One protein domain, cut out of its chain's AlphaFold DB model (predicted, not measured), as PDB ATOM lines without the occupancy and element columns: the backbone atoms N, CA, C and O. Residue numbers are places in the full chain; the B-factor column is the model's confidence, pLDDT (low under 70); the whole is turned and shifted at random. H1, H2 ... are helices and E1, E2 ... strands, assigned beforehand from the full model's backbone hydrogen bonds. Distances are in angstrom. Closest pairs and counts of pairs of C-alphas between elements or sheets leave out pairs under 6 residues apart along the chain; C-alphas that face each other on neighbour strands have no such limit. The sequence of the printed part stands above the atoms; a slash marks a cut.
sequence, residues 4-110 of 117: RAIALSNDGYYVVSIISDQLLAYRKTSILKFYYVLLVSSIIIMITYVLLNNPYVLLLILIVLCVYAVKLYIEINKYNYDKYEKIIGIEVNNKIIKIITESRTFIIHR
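Overview. This is residues 4 to 110 of the 117 residues of an uncharacterized protein of Sulfolobus sp. F3 (UniProt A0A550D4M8). A long helical hairpin, H1 and H2 side by side, sticks out from a small head made of two three-stranded sheets. In the head, the sheets meet mainly where E1, at the edge of one, comes beside the first part of E4, at the edge of the other. The printed part has 107 residues, with two named helices and six named strands in the order E1 E2 E3 H1 H2 E4 E5 E6; both sheets, E1 E2 E3 and E4 E5 E6, are antiparallel, and the class is mixed, helices and strands. The whole is only just extended, close to loose, with a radius of gyration of the C-alphas of 19.9 A, and its outline is a rod of 61 by 28 by 17 A.

Arrangement. Start at E1, residues 4 to 8, and go on to E2, residues 14 to 20, and E3, residues 23 to 28: this is a meander, each strand the antiparallel neighbour of the one before. Look for N 7 and O 16 at 2.9 A between E1 and E2, and N 17 and O 25 at 2.9 A between E2 and E3. Next come H1, residues 31 to 52, and H2, residues 55 to 77, a helical hairpin. They touch, with the closest C-alphas, Tyr 49 and Val 57, 5.8 A apart, and run opposite ways at a shallow tilt of 6 degrees. Neither helix is on either sheet. In H1 every O i to N i+4 pair is within hydrogen-bond range; in H2 14 of 19 are. E4, residues 84 to 93, E5, residues 96 to 101, and E6, residues 105 to 109, form a second meander in a strongly twisted sheet. Here N 91 and O 98 are 2.8 A apart, and so are N 99 and O 106. E4 bends by 65 degrees at residue 88. Back at E1, its closest C-alpha to E4 is that of Ala 5, 4.3 A from that of Glu 85. E2 and E4 are near each other, while E3 and E4 are apart.

Along the chain. Find C-alpha 4 at (-24.721, -31.632, 23.564), where E1 begins. H1 starts at C-alpha 31, (-32.143, -9.923, 23.027), and runs 31.4 A; H2 runs back over 35.1 A. E2 spans 18.4 A and E4 24.7 A. E6 ends at C-alpha 109, (-38.895, -39.176, 19.743).

Size, cuts and confidence. The two C-alphas farthest apart are those of Asn 53 and Lys 95, at 62.0 A. Residues 50 to 56, of which 50 to 52 belong to H1, stand free. The printed part has no cut and no long link. Mean pLDDT of the printed part is 72.9; it is under 70 in residues 4 to 30, 78 to 87, 89 to 93 and 95 to 110.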
ATOM      1  N   ARG A   4     -24.328 -30.684  24.625       62.19
ATOM      2  CA  ARG A   4     -24.721 -31.632  23.564       62.19
ATOM      3  C   ARG A   4     -24.943 -30.989  22.179       62.19
ATOM      4  O   ARG A   4     -24.325 -31.463  21.240       62.19
ATOM      5  N   ALA A   5     -25.733 -29.917  22.042       56.91
ATOM      6  CA  ALA A   5     -25.831 -29.094  20.817       56.91
ATOM      7  C   ALA A   5     -26.671 -27.828  21.065       56.91
ATOM      8  O   ALA A   5     -27.569 -27.861  21.917       56.91
ATOM      9  N   ILE A   6     -26.416 -26.747  20.317       62.88
ATOM     10  CA  ILE A   6     -27.222 -25.515  20.326       62.88
ATOM     11  C   ILE A   6     -27.511 -25.035  18.893       62.88
ATOM     12  O   ILE A   6     -26.618 -24.992  18.049       62.88
ATOM     13  N   ALA A   7     -28.754 -24.613  18.638       60.44
ATOM     14  CA  ALA A   7     -29.116 -23.778  17.492       60.44
ATOM     15  C   ALA A   7     -29.564 -22.406  17.983       60.44
ATOM     16  O   ALA A   7     -30.433 -22.316  18.854       60.44
ATOM     17  N   LEU A   8     -29.021 -21.356  17.377       61.59
ATOM     18  CA  LEU A   8     -29.636 -20.035  17.383       61.59
ATOM     19  C   LEU A   8     -30.587 -19.953  16.188       61.59
ATOM     20  O   LEU A   8     -30.245 -20.396  15.091       61.59
ATOM     21  N   SER A   9     -31.778 -19.403  16.389       58.16
ATOM     22  CA  SER A   9     -32.639 -19.014  15.276       58.16
ATOM     23  C   SER A   9     -31.952 -17.939  14.423       58.16
ATOM     24  O   SER A   9     -31.105 -17.198  14.922       58.16
ATOM     25  N   ASN A  10     -32.313 -17.832  13.140       54.78
ATOM     26  CA  ASN A  10     -31.703 -16.859  12.218       54.78
ATOM     27  C   ASN A  10     -31.826 -15.402  12.703       54.78
ATOM     28  O   ASN A  10     -31.008 -14.559  12.353       54.78
ATOM     29  N   ASP A  11     -32.840 -15.115  13.516       54.22
ATOM     30  CA  ASP A  11     -33.108 -13.820  14.141       54.22
ATOM     31  C   ASP A  11     -32.457 -13.667  15.536       54.22
ATOM     32  O   ASP A  11     -32.579 -12.620  16.169       54.22
ATOM     33  N   GLY A  12     -31.765 -14.696  16.043       56.44
ATOM     34  CA  GLY A  12     -31.078 -14.714  17.340       56.44
ATOM     35  C   GLY A  12     -32.004 -14.711  18.563       56.44
ATOM     36  O   GLY A  12     -31.536 -14.767  19.704       56.44
ATOM     37  N   TYR A  13     -33.323 -14.659  18.370       55.41
ATOM     38  CA  TYR A  13     -34.292 -14.540  19.462       55.41
ATOM     39  C   TYR A  13     -34.541 -15.840  20.222       55.41
ATOM     40  O   TYR A  13     -35.077 -15.810  21.337       55.41
ATOM     41  N   TYR A  14     -34.139 -16.974  19.659       57.12
ATOM     42  CA  TYR A  14     -34.398 -18.281  20.233       57.12
ATOM     43  C   TYR A  14     -33.167 -19.161  20.200       57.12
ATOM     44  O   TYR A  14     -32.400 -19.184  19.240       57.12
ATOM     45  N   VAL A  15     -33.013 -19.907  21.284       62.75
ATOM     46  CA  VAL A  15     -31.967 -20.899  21.456       62.75
ATOM     47  C   VAL A  15     -32.643 -22.234  21.704       62.75
ATOM     48  O   VAL A  15     -33.403 -22.388  22.665       62.75
ATOM     49  N   VAL A  16     -32.363 -23.195  20.834       64.06
ATOM     50  CA  VAL A  16     -32.712 -24.600  21.046       64.06
ATOM     51  C   VAL A  16     -31.478 -25.283  21.604       64.06
ATOM     52  O   VAL A  16     -30.422 -25.234  20.979       64.06
ATOM     53  N   SER A  17     -31.598 -25.912  22.770       61.59
ATOM     54  CA  SER A  17     -30.534 -26.727  23.348       61.59
ATOM     55  C   SER A  17     -31.001 -28.161  23.566       61.59
ATOM     56  O   SER A  17     -32.120 -28.422  24.014       61.59
ATOM     57  N   ILE A  18     -30.125 -29.114  23.249       63.25
ATOM     58  CA  ILE A  18     -30.351 -30.525  23.564       63.25
ATOM     59  C   ILE A  18     -29.841 -30.757  24.986       63.25
ATOM     60  O   ILE A  18     -28.636 -30.734  25.233       63.25
ATOM     61  N   ILE A  19     -30.754 -30.955  25.940       60.47
ATOM     62  CA  ILE A  19     -30.384 -31.265  27.329       60.47
ATOM     63  C   ILE A  19     -30.123 -32.767  27.465       60.47
ATOM     64  O   ILE A  19     -29.202 -33.165  28.175       60.47
ATOM     65  N   SER A  20     -30.878 -33.610  26.751       56.88
ATOM     66  CA  SER A  20     -30.698 -35.067  26.700       56.88
ATOM     67  C   SER A  20     -31.277 -35.675  25.430       56.88
ATOM     68  O   SER A  20     -32.039 -35.001  24.744       56.88
ATOM     69  N   ASP A  21     -30.977 -36.948  25.156       56.03
ATOM     70  CA  ASP A  21     -31.449 -37.700  23.973       56.03
ATOM     71  C   ASP A  21     -32.989 -37.741  23.850       56.03
ATOM     72  O   ASP A  21     -33.544 -38.174  22.845       56.03
ATOM     73  N   GLN A  22     -33.696 -37.270  24.879       52.16
ATOM     74  CA  GLN A  22     -35.151 -37.203  24.955       52.16
ATOM     75  C   GLN A  22     -35.700 -35.806  25.290       52.16
ATOM     76  O   GLN A  22     -36.916 -35.659  25.385       52.16
ATOM     77  N   LEU A  23     -34.855 -34.787  25.506       53.28
ATOM     78  CA  LEU A  23     -35.308 -33.487  26.016       53.28
ATOM     79  C   LEU A  23     -34.709 -32.311  25.239       53.28
ATOM     80  O   LEU A  23     -33.519 -31.997  25.353       53.28
ATOM     81  N   LEU A  24     -35.588 -31.650  24.487       60.62
ATOM     82  CA  LEU A  24     -35.348 -30.360  23.852       60.62
ATOM     83  C   LEU A  24     -35.741 -29.256  24.819       60.62
ATOM     84  O   LEU A  24     -36.879 -29.219  25.283       60.62
ATOM     85  N   ALA A  25     -34.820 -28.340  25.090       59.28
ATOM     86  CA  ALA A  25     -35.161 -27.085  25.728       59.28
ATOM     87  C   ALA A  25     -35.203 -25.975  24.685       59.28
ATOM     88  O   ALA A  25     -34.296 -25.812  23.871       59.28
ATOM     89  N   TYR A  26     -36.277 -25.200  24.751       61.69
ATOM     90  CA  TYR A  26     -36.447 -23.980  23.988       61.69
ATOM     91  C   TYR A  26     -36.350 -22.804  24.946       61.69
ATOM     92  O   TYR A  26     -37.102 -22.722  25.920       61.69
ATOM     93  N   ARG A  27     -35.416 -21.891  24.688       64.38
ATOM     94  CA  ARG A  27     -35.248 -20.690  25.500       64.38
ATOM     95  C   ARG A  27     -35.305 -19.455  24.618       64.38
ATOM     96  O   ARG A  27     -34.510 -19.300  23.697       64.38
ATOM     97  N   LYS A  28     -36.218 -18.545  24.953       61.44
ATOM     98  CA  LYS A  28     -36.220 -17.191  24.398       61.44
ATOM     99  C   LYS A  28     -35.009 -16.429  24.932       61.44
ATOM    100  O   LYS A  28     -34.776 -16.416  26.145       61.44
ATOM    101  N   THR A  29     -34.238 -15.814  24.044       66.31
ATOM    102  CA  THR A  29     -33.100 -14.983  24.435       66.31
ATOM    103  C   THR A  29     -33.589 -13.656  25.010       66.31
ATOM    104  O   THR A  29     -34.706 -13.190  24.766       66.31
ATOM    105  N   SER A  30     -32.744 -13.026  25.818       69.81
ATOM    106  CA  SER A  30     -33.000 -11.697  26.379       69.81
ATOM    107  C   SER A  30     -32.859 -10.574  25.338       69.81
ATOM    108  O   SER A  30     -33.211  -9.436  25.641       69.81
ATOM    109  N   ILE A  31     -32.414 -10.883  24.111       72.75
ATOM    110  CA  ILE A  31     -32.143  -9.923  23.027       72.75
ATOM    111  C   ILE A  31     -33.368  -9.054  22.729       72.75
ATOM    112  O   ILE A  31     -33.248  -7.835  22.633       72.75
ATOM    113  N   LEU A  32     -34.566  -9.647  22.711       70.69
ATOM    114  CA  LEU A  32     -35.806  -8.899  22.475       70.69
ATOM    115  C   LEU A  32     -36.062  -7.841  23.554       70.69
ATOM    116  O   LEU A  32     -36.527  -6.746  23.255       70.69
ATOM    117  N   LYS A  33     -35.731  -8.137  24.817       78.06
ATOM    118  CA  LYS A  33     -35.872  -7.158  25.904       78.06
ATOM    119  C   LYS A  33     -34.920  -5.983  25.699       78.06
ATOM    120  O   LYS A  33     -35.318  -4.843  25.901       78.06
ATOM    121  N   PHE A  34     -33.689  -6.252  25.267       80.62
ATOM    122  CA  PHE A  34     -32.708  -5.202  24.999       80.62
ATOM    123  C   PHE A  34     -33.102  -4.321  23.812       80.62
ATOM    124  O   PHE A  34     -32.886  -3.114  23.876       80.62
ATOM    125  N   TYR A  35     -33.739  -4.889  22.784       80.69
ATOM    126  CA  TYR A  35     -34.293  -4.112  21.674       80.69
ATOM    127  C   TYR A  35     -35.336  -3.090  22.152       80.69
ATOM    128  O   TYR A  35     -35.261  -1.916  21.800       80.69
ATOM    129  N   TYR A  36     -36.267  -3.498  23.023       83.25
ATOM    130  CA  TYR A  36     -37.253  -2.569  23.586       83.25
ATOM    131  C   TYR A  36     -36.616  -1.480  24.455       83.25
ATOM    132  O   TYR A  36     -37.035  -0.327  24.391       83.25
ATOM    133  N   VAL A  37     -35.586  -1.815  25.237       85.44
ATOM    134  CA  VAL A  37     -34.846  -0.821  26.031       85.44
ATOM    135  C   VAL A  37     -34.159   0.200  25.121       85.44
ATOM    136  O   VAL A  37     -34.239   1.400  25.388       85.44
ATOM    137  N   LEU A  38     -33.541  -0.250  24.022       88.12
ATOM    138  CA  LEU A  38     -32.962   0.635  23.012       88.12
ATOM    139  C   LEU A  38     -34.033   1.578  22.445       88.12
ATOM    140  O   LEU A  38     -33.866   2.790  22.508       88.12
ATOM    141  N   LEU A  39     -35.166   1.036  21.990       88.75
ATOM    142  CA  LEU A  39     -36.263   1.819  21.417       88.75
ATOM    143  C   LEU A  39     -36.763   2.908  22.382       88.75
ATOM    144  O   LEU A  39     -36.832   4.081  22.018       88.75
ATOM    145  N   VAL A  40     -37.084   2.528  23.621       92.06
ATOM    146  CA  VAL A  40     -37.625   3.455  24.628       92.06
ATOM    147  C   VAL A  40     -36.597   4.525  24.991       92.06
ATOM    148  O   VAL A  40     -36.937   5.704  25.051       92.06
ATOM    149  N   SER A  41     -35.333   4.143  25.184       90.88
ATOM    150  CA  SER A  41     -34.270   5.107  25.494       90.88
ATOM    151  C   SER A  41     -34.022   6.091  24.345       90.88
ATOM    152  O   SER A  41     -33.894   7.287  24.599       90.88
ATOM    153  N   SER A  42     -34.052   5.641  23.087       89.94
ATOM    154  CA  SER A  42     -33.955   6.530  21.924       89.94
ATOM    155  C   SER A  42     -35.119   7.524  21.855       89.94
ATOM    156  O   SER A  42     -34.883   8.705  21.611       89.94
ATOM    157  N   ILE A  43     -36.355   7.089  22.130       93.31
ATOM    158  CA  ILE A  43     -37.527   7.984  22.173       93.31
ATOM    159  C   ILE A  43     -37.349   9.059  23.252       93.31
ATOM    160  O   ILE A  43     -37.564  10.240  22.981       93.31
ATOM    161  N   ILE A  44     -36.912   8.677  24.455       93.56
ATOM    162  CA  ILE A  44     -36.681   9.623  25.556       93.56
ATOM    163  C   ILE A  44     -35.611  10.653  25.174       93.56
ATOM    164  O   ILE A  44     -35.798  11.845  25.421       93.56
ATOM    165  N   ILE A  45     -34.517  10.221  24.540       92.38
ATOM    166  CA  ILE A  45     -33.449  11.126  24.087       92.38
ATOM    167  C   ILE A  45     -33.980  12.101  23.032       92.38
ATOM    168  O   ILE A  45     -33.687  13.292  23.112       92.38
ATOM    169  N   MET A  46     -34.804  11.632  22.089       91.75
ATOM    170  CA  MET A  46     -35.414  12.487  21.066       91.75
ATOM    171  C   MET A  46     -36.365  13.522  21.675       91.75
ATOM    172  O   MET A  46     -36.274  14.700  21.338       91.75
ATOM    173  N   ILE A  47     -37.228  13.120  22.613       93.50
ATOM    174  CA  ILE A  47     -38.106  14.054  23.340       93.50
ATOM    175  C   ILE A  47     -37.265  15.091  24.093       93.50
ATOM    176  O   ILE A  47     -37.523  16.288  24.007       93.50
ATOM    177  N   THR A  48     -36.222  14.642  24.790       92.50
ATOM    178  CA  THR A  48     -35.312  15.518  25.542       92.50
ATOM    179  C   THR A  48     -34.599  16.513  24.624       92.50
ATOM    180  O   THR A  48     -34.483  17.688  24.967       92.50
ATOM    181  N   TYR A  49     -34.164  16.072  23.441       92.62
ATOM    182  CA  TYR A  49     -33.570  16.942  22.429       92.62
ATOM    183  C   TYR A  49     -34.554  18.026  21.975       92.62
ATOM    184  O   TYR A  49     -34.184  19.196  21.963       92.62
ATOM    185  N   VAL A  50     -35.806  17.664  21.675       93.75
ATOM    186  CA  VAL A  50     -36.844  18.625  21.261       93.75
ATOM    187  C   VAL A  50     -37.125  19.654  22.358       93.75
ATOM    188  O   VAL A  50     -37.264  20.837  22.061       93.75
ATOM    189  N   LEU A  51     -37.177  19.230  23.624       94.94
ATOM    190  CA  LEU A  51     -37.475  20.118  24.754       94.94
ATOM    191  C   LEU A  51     -36.325  21.070  25.100       94.94
ATOM    192  O   LEU A  51     -36.570  22.216  25.465       94.94
ATOM    193  N   LEU A  52     -35.077  20.602  25.016       93.44
ATOM    194  CA  LEU A  52     -33.899  21.384  25.406       93.44
ATOM    195  C   LEU A  52     -33.232  22.107  24.229       93.44
ATOM    196  O   LEU A  52     -32.375  22.958  24.456       93.44
ATOM    197  N   ASN A  53     -33.575  21.734  22.991       90.56
ATOM    198  CA  ASN A  53     -32.944  22.177  21.744       90.56
ATOM    199  C   ASN A  53     -31.403  22.140  21.793       90.56
ATOM    200  O   ASN A  53     -30.710  23.005  21.257       90.56
ATOM    201  N   ASN A  54     -30.857  21.148  22.498       89.75
ATOM    202  CA  ASN A  54     -29.430  21.041  22.761       89.75
ATOM    203  C   ASN A  54     -28.834  19.878  21.946       89.75
ATOM    204  O   ASN A  54     -29.137  18.719  22.243       89.75
ATOM    205  N   PRO A  55     -27.955  20.143  20.960       86.00
ATOM    206  CA  PRO A  55     -27.410  19.104  20.085       86.00
ATOM    207  C   PRO A  55     -26.534  18.086  20.828       86.00
ATOM    208  O   PRO A  55     -26.428  16.942  20.391       86.00
ATOM    209  N   TYR A  56     -25.959  18.447  21.980       88.62
ATOM    210  CA  TYR A  56     -25.150  17.527  22.782       88.62
ATOM    211  C   TYR A  56     -25.975  16.378  23.377       88.62
ATOM    212  O   TYR A  56     -25.425  15.317  23.660       88.62
ATOM    213  N   VAL A  57     -27.298  16.534  23.506       88.81
ATOM    214  CA  VAL A  57     -28.207  15.472  23.976       88.81
ATOM    215  C   VAL A  57     -28.191  14.269  23.028       88.81
ATOM    216  O   VAL A  57     -28.301  13.130  23.478       88.81
ATOM    217  N   LEU A  58     -27.962  14.485  21.730       86.38
ATOM    218  CA  LEU A  58     -27.885  13.406  20.742       86.38
ATOM    219  C   LEU A  58     -26.661  12.501  20.949       86.38
ATOM    220  O   LEU A  58     -26.703  11.330  20.574       86.38
ATOM    221  N   LEU A  59     -25.602  12.979  21.615       89.25
ATOM    222  CA  LEU A  59     -24.444  12.143  21.962       89.25
ATOM    223  C   LEU A  59     -24.817  11.008  22.926       89.25
ATOM    224  O   LEU A  59     -24.158   9.969  22.926       89.25
ATOM    225  N   LEU A  60     -25.905  11.145  23.694       88.88
ATOM    226  CA  LEU A  60     -26.412  10.072  24.555       88.88
ATOM    227  C   LEU A  60     -26.840   8.836  23.751       88.88
ATOM    228  O   LEU A  60     -26.779   7.722  24.275       88.88
ATOM    229  N   ILE A  61     -27.204   8.994  22.472       86.62
ATOM    230  CA  ILE A  61     -27.527   7.868  21.583       86.62
ATOM    231  C   ILE A  61     -26.307   6.961  21.416       86.62
ATOM    232  O   ILE A  61     -26.449   5.740  21.445       86.62
ATOM    233  N   LEU A  62     -25.102   7.530  21.306       87.12
ATOM    234  CA  LEU A  62     -23.871   6.743  21.196       87.12
ATOM    235  C   LEU A  62     -23.649   5.890  22.446       87.12
ATOM    236  O   LEU A  62     -23.301   4.719  22.332       87.12
ATOM    237  N   ILE A  63     -23.913   6.441  23.633       88.12
ATOM    238  CA  ILE A  63     -23.804   5.699  24.896       88.12
ATOM    239  C   ILE A  63     -24.805   4.539  24.921       88.12
ATOM    240  O   ILE A  63     -24.426   3.408  25.231       88.12
ATOM    241  N   VAL A  64     -26.062   4.789  24.543       88.06
ATOM    242  CA  VAL A  64     -27.102   3.752  24.451       88.06
ATOM    243  C   VAL A  64     -26.702   2.644  23.469       88.06
ATOM    244  O   VAL A  64     -26.809   1.461  23.803       88.06
ATOM    245  N   LEU A  65     -26.188   3.006  22.290       87.00
ATOM    246  CA  LEU A  65     -25.722   2.053  21.282       87.00
ATOM    247  C   LEU A  65     -24.524   1.235  21.780       87.00
ATOM    248  O   LEU A  65     -24.514   0.016  21.606       87.00
ATOM    249  N   CYS A  66     -23.555   1.862  22.449       89.56
ATOM    250  CA  CYS A  66     -22.412   1.171  23.046       89.56
ATOM    251  C   CYS A  66     -22.858   0.146  24.095       89.56
ATOM    252  O   CYS A  66     -22.429  -1.009  24.057       89.56
ATOM    253  N   VAL A  67     -23.760   0.528  25.005       88.31
ATOM    254  CA  VAL A  67     -24.296  -0.389  26.026       88.31
ATOM    255  C   VAL A  67     -25.040  -1.554  25.370       88.31
ATOM    256  O   VAL A  67     -24.854  -2.707  25.771       88.31
ATOM    257  N   TYR A  68     -25.846  -1.280  24.344       86.94
ATOM    258  CA  TYR A  68     -26.566  -2.313  23.601       86.94
ATOM    259  C   TYR A  68     -25.617  -3.283  22.885       86.94
ATOM    260  O   TYR A  68     -25.780  -4.497  23.013       86.94
ATOM    261  N   ALA A  69     -24.584  -2.773  22.209       85.31
ATOM    262  CA  ALA A  69     -23.583  -3.588  21.525       85.31
ATOM    263  C   ALA A  69     -22.833  -4.511  22.498       85.31
ATOM    264  O   ALA A  69     -22.687  -5.703  22.227       85.31
ATOM    265  N   VAL A  70     -22.432  -4.003  23.669       86.94
ATOM    266  CA  VAL A  70     -21.793  -4.816  24.719       86.94
ATOM    267  C   VAL A  70     -22.737  -5.910  25.220       86.94
ATOM    268  O   VAL A  70     -22.327  -7.062  25.368       86.94
ATOM    269  N   LYS A  71     -24.014  -5.591  25.462       84.00
ATOM    270  CA  LYS A  71     -25.007  -6.585  25.901       84.00
ATOM    271  C   LYS A  71     -25.253  -7.660  24.849       84.00
ATOM    272  O   LYS A  71     -25.298  -8.835  25.210       84.00
ATOM    273  N   LEU A  72     -25.367  -7.281  23.575       79.88
ATOM    274  CA  LEU A  72     -25.471  -8.227  22.466       79.88
ATOM    275  C   LEU A  72     -24.248  -9.135  22.395       79.88
ATOM    276  O   LEU A  72     -24.404 -10.349  22.329       79.88
ATOM    277  N   TYR A  73     -23.048  -8.567  22.469       82.00
ATOM    278  CA  TYR A  73     -21.806  -9.331  22.450       82.00
ATOM    279  C   TYR A  73     -21.753 -10.366  23.582       82.00
ATOM    280  O   TYR A  73     -21.454 -11.535  23.343       82.00
ATOM    281  N   ILE A  74     -22.116  -9.970  24.807       82.12
ATOM    282  CA  ILE A  74     -22.182 -10.881  25.959       82.12
ATOM    283  C   ILE A  74     -23.223 -11.983  25.735       82.12
ATOM    284  O   ILE A  74     -22.938 -13.155  25.985       82.12
ATOM    285  N   GLU A  75     -24.430 -11.631  25.287       75.25
ATOM    286  CA  GLU A  75     -25.511 -12.605  25.104       75.25
ATOM    287  C   GLU A  75     -25.198 -13.578  23.958       75.25
ATOM    288  O   GLU A  75     -25.456 -14.766  24.106       75.25
ATOM    289  N   ILE A  76     -24.564 -13.127  22.872       72.25
ATOM    290  CA  ILE A  76     -24.096 -13.989  21.773       72.25
ATOM    291  C   ILE A  76     -22.983 -14.923  22.264       72.25
ATOM    292  O   ILE A  76     -23.066 -16.137  22.075       72.25
ATOM    293  N   ASN A  77     -21.981 -14.397  22.975       72.69
ATOM    294  CA  ASN A  77     -20.866 -15.196  23.495       72.69
ATOM    295  C   ASN A  77     -21.272 -16.198  24.577       72.69
ATOM    296  O   ASN A  77     -20.573 -17.183  24.817       72.69
ATOM    297  N   LYS A  78     -22.416 -15.998  25.230       68.81
ATOM    298  CA  LYS A  78     -22.983 -16.997  26.139       68.81
ATOM    299  C   LYS A  78     -23.315 -18.311  25.423       68.81
ATOM    300  O   LYS A  78     -23.258 -19.371  26.049       68.81
ATOM    301  N   TYR A  79     -23.624 -18.243  24.129       63.44
ATOM    302  CA  TYR A  79     -23.935 -19.385  23.267       63.44
ATOM    303  C   TYR A  79     -22.759 -19.750  22.345       63.44
ATOM    304  O   TYR A  79     -22.969 -20.293  21.267       63.44
ATOM    305  N   ASN A  80     -21.522 -19.452  22.762       58.06
ATOM    306  CA  ASN A  80     -20.326 -19.729  21.971       58.06
ATOM    307  C   ASN A  80     -20.169 -21.240  21.665       58.06
ATOM    308  O   ASN A  80     -20.233 -22.090  22.564       58.06
ATOM    309  N   TYR A  81     -19.942 -21.554  20.388       54.38
ATOM    310  CA  TYR A  81     -19.878 -22.906  19.816       54.38
ATOM    311  C   TYR A  81     -18.659 -23.724  20.279       54.38
ATOM    312  O   TYR A  81     -18.623 -24.938  20.110       54.38
ATOM    313  N   ASP A  82     -17.693 -23.115  20.974       53.12
ATOM    314  CA  ASP A  82     -16.592 -23.858  21.611       53.12
ATOM    315  C   ASP A  82     -17.088 -24.886  22.645       53.12
ATOM    316  O   ASP A  82     -16.437 -25.907  22.904       53.12
ATOM    317  N   LYS A  83     -18.269 -24.633  23.227       53.28
ATOM    318  CA  LYS A  83     -18.909 -25.504  24.221       53.28
ATOM    319  C   LYS A  83     -20.075 -26.330  23.675       53.28
ATOM    320  O   LYS A  83     -20.480 -27.247  24.387       53.28
ATOM    321  N   TYR A  84     -20.588 -26.051  22.475       58.72
ATOM    322  CA  TYR A  84     -21.810 -26.664  21.939       58.72
ATOM    323  C   TYR A  84     -21.709 -26.936  20.437       58.72
ATOM    324  O   TYR A  84     -21.269 -26.076  19.683       58.72
ATOM    325  N   GLU A  85     -22.165 -28.107  19.989       59.69
ATOM    326  CA  GLU A  85     -22.212 -28.427  18.557       59.69
ATOM    327  C   GLU A  85     -23.270 -27.586  17.827       59.69
ATOM    328  O   GLU A  85     -24.390 -27.414  18.322       59.69
ATOM    329  N   LYS A  86     -22.919 -27.082  16.638       64.50
ATOM    330  CA  LYS A  86     -23.830 -26.334  15.768       64.50
ATOM    331  C   LYS A  86     -24.812 -27.286  15.089       64.50
ATOM    332  O   LYS A  86     -24.408 -28.284  14.496       64.50
ATOM    333  N   ILE A  87     -26.098 -26.956  15.145       68.12
ATOM    334  CA  ILE A  87     -27.142 -27.665  14.395       68.12
ATOM    335  C   ILE A  87     -27.126 -27.172  12.942       68.12
ATOM    336  O   ILE A  87     -27.263 -25.977  12.687       68.12
ATOM    337  N   ILE A  88     -26.962 -28.098  12.000       71.06
ATOM    338  CA  ILE A  88     -26.949 -27.853  10.551       71.06
ATOM    339  C   ILE A  88     -28.339 -28.073   9.949       71.06
ATOM    340  O   ILE A  88     -28.724 -27.387   9.006       71.06
ATOM    341  N   GLY A  89     -29.098 -29.030  10.479       61.12
ATOM    342  CA  GLY A  89     -30.369 -29.428   9.887       61.12
ATOM    343  C   GLY A  89     -31.321 -30.035  10.901       61.12
ATOM    344  O   GLY A  89     -30.905 -30.602  11.911       61.12
ATOM    345  N   ILE A  90     -32.615 -29.907  10.620       68.44
ATOM    346  CA  ILE A  90     -33.678 -30.532  11.399       68.44
ATOM    347  C   ILE A  90     -34.593 -31.263  10.419       68.44
ATOM    348  O   ILE A  90     -35.210 -30.632   9.565       68.44
ATOM    349  N   GLU A  91     -34.692 -32.584  10.547       69.50
ATOM    350  CA  GLU A  91     -35.698 -33.378   9.841       69.50
ATOM    351  C   GLU A  91     -36.836 -33.691  10.803       69.50
ATOM    352  O   GLU A  91     -36.627 -34.276  11.867       69.50
ATOM    353  N   VAL A  92     -38.060 -33.343  10.427       68.25
ATOM    354  CA  VAL A  92     -39.251 -33.699  11.197       68.25
ATOM    355  C   VAL A  92     -40.023 -34.746  10.413       68.25
ATOM    356  O   VAL A  92     -40.453 -34.487   9.293       68.25
ATOM    357  N   ASN A  93     -40.210 -35.926  10.999       68.75
ATOM    358  CA  ASN A  93     -41.012 -36.989  10.408       68.75
ATOM    359  C   ASN A  93     -41.953 -37.593  11.456       68.75
ATOM    360  O   ASN A  93     -41.502 -38.253  12.389       68.75
ATOM    361  N   ASN A  94     -43.261 -37.367  11.311       71.25
ATOM    362  CA  ASN A  94     -44.324 -37.792  12.231       71.25
ATOM    363  C   ASN A  94     -43.981 -37.607  13.726       71.25
ATOM    364  O   ASN A  94     -44.213 -36.546  14.307       71.25
ATOM    365  N   LYS A  95     -43.454 -38.663  14.359       68.62
ATOM    366  CA  LYS A  95     -43.126 -38.735  15.792       68.62
ATOM    367  C   LYS A  95     -41.632 -38.587  16.085       68.62
ATOM    368  O   LYS A  95     -41.242 -38.701  17.240       68.62
ATOM    369  N   ILE A  96     -40.795 -38.363  15.079       67.44
ATOM    370  CA  ILE A  96     -39.341 -38.309  15.201       67.44
ATOM    371  C   ILE A  96     -38.855 -36.956  14.690       67.44
ATOM    372  O   ILE A  96     -39.176 -36.541  13.579       67.44
ATOM    373  N   ILE A  97     -38.063 -36.278  15.510       68.38
ATOM    374  CA  ILE A  97     -37.323 -35.078  15.144       68.38
ATOM    375  C   ILE A  97     -35.853 -35.479  15.122       68.38
ATOM    376  O   ILE A  97     -35.295 -35.828  16.165       68.38
ATOM    377  N   LYS A  98     -35.226 -35.465  13.949       66.81
ATOM    378  CA  LYS A  98     -33.777 -35.621  13.833       66.81
ATOM    379  C   LYS A  98     -33.129 -34.253  13.792       66.81
ATOM    380  O   LYS A  98     -33.544 -33.390  13.026       66.81
ATOM    381  N   ILE A  99     -32.095 -34.073  14.593       69.06
ATOM    382  CA  ILE A  99     -31.290 -32.863  14.641       69.06
ATOM    383  C   ILE A  99     -29.886 -33.249  14.210       69.06
ATOM    384  O   ILE A  99     -29.219 -34.034  14.881       69.06
ATOM    385  N   ILE A 100     -29.459 -32.718  13.075       68.50
ATOM    386  CA  ILE A 100     -28.173 -33.008  12.453       68.50
ATOM    387  C   ILE A 100     -27.197 -31.916  12.891       68.50
ATOM    388  O   ILE A 100     -27.452 -30.735  12.652       68.50
ATOM    389  N   THR A 101     -26.097 -32.296  13.537       68.62
ATOM    390  CA  THR A 101     -24.947 -31.429  13.837       68.62
ATOM    391  C   THR A 101     -23.756 -31.800  12.953       68.62
ATOM    392  O   THR A 101     -23.802 -32.785  12.218       68.62
ATOM    393  N   GLU A 102     -22.679 -31.012  13.012       65.12
ATOM    394  CA  GLU A 102     -21.428 -31.286  12.277       65.12
ATOM    395  C   GLU A 102     -20.796 -32.638  12.626       65.12
ATOM    396  O   GLU A 102     -20.140 -33.248  11.786       65.12
ATOM    397  N   SER A 103     -21.007 -33.126  13.844       62.09
ATOM    398  CA  SER A 103     -20.353 -34.333  14.352       62.09
ATOM    399  C   SER A 103     -21.314 -35.480  14.643       62.09
ATOM    400  O   SER A 103     -20.859 -36.625  14.700       62.09
ATOM    401  N   ARG A 104     -22.612 -35.229  14.876       65.31
ATOM    402  CA  ARG A 104     -23.583 -36.252  15.307       65.31
ATOM    403  C   ARG A 104     -24.997 -35.958  14.803       65.31
ATOM    404  O   ARG A 104     -25.363 -34.831  14.511       65.31
ATOM    405  N   THR A 105     -25.837 -36.987  14.725       63.53
ATOM    406  CA  THR A 105     -27.284 -36.811  14.521       63.53
ATOM    407  C   THR A 105     -28.019 -37.255  15.774       63.53
ATOM    408  O   THR A 105     -27.904 -38.408  16.189       63.53
ATOM    409  N   PHE A 106     -28.780 -36.350  16.380       63.66
ATOM    410  CA  PHE A 106     -29.634 -36.638  17.527       63.66
ATOM    411  C   PHE A 106     -31.028 -37.019  17.036       63.66
ATOM    412  O   PHE A 106     -31.627 -36.293  16.246       63.66
ATOM    413  N   ILE A 107     -31.555 -38.149  17.503       63.53
ATOM    414  CA  ILE A 107     -32.891 -38.637  17.142       63.53
ATOM    415  C   ILE A 107     -33.788 -38.504  18.364       63.53
ATOM    416  O   ILE A 107     -33.646 -39.244  19.335       63.53
ATOM    417  N   ILE A 108     -34.737 -37.579  18.303       66.31
ATOM    418  CA  ILE A 108     -35.639 -37.279  19.407       66.31
ATOM    419  C   ILE A 108     -37.016 -37.806  19.047       66.31
ATOM    420  O   ILE A 108     -37.634 -37.386  18.071       66.31
ATOM    421  N   HIS A 109     -37.514 -38.735  19.854       61.69
ATOM    422  CA  HIS A 109     -38.895 -39.176  19.743       61.69
ATOM    423  C   HIS A 109     -39.782 -38.141  20.426       61.69
ATOM    424  O   HIS A 109     -39.645 -37.884  21.623       61.69
ATOM    425  N   ARG A 110     -40.703 -37.548  19.667       56.22
ATOM    426  CA  ARG A 110     -41.767 -36.681  20.165       56.22
ATOM    427  C   ARG A 110     -42.657 -37.520  21.084       56.22
ATOM    428  O   ARG A 110     -43.655 -38.091  20.647       56.22
TER     429      ARG A 110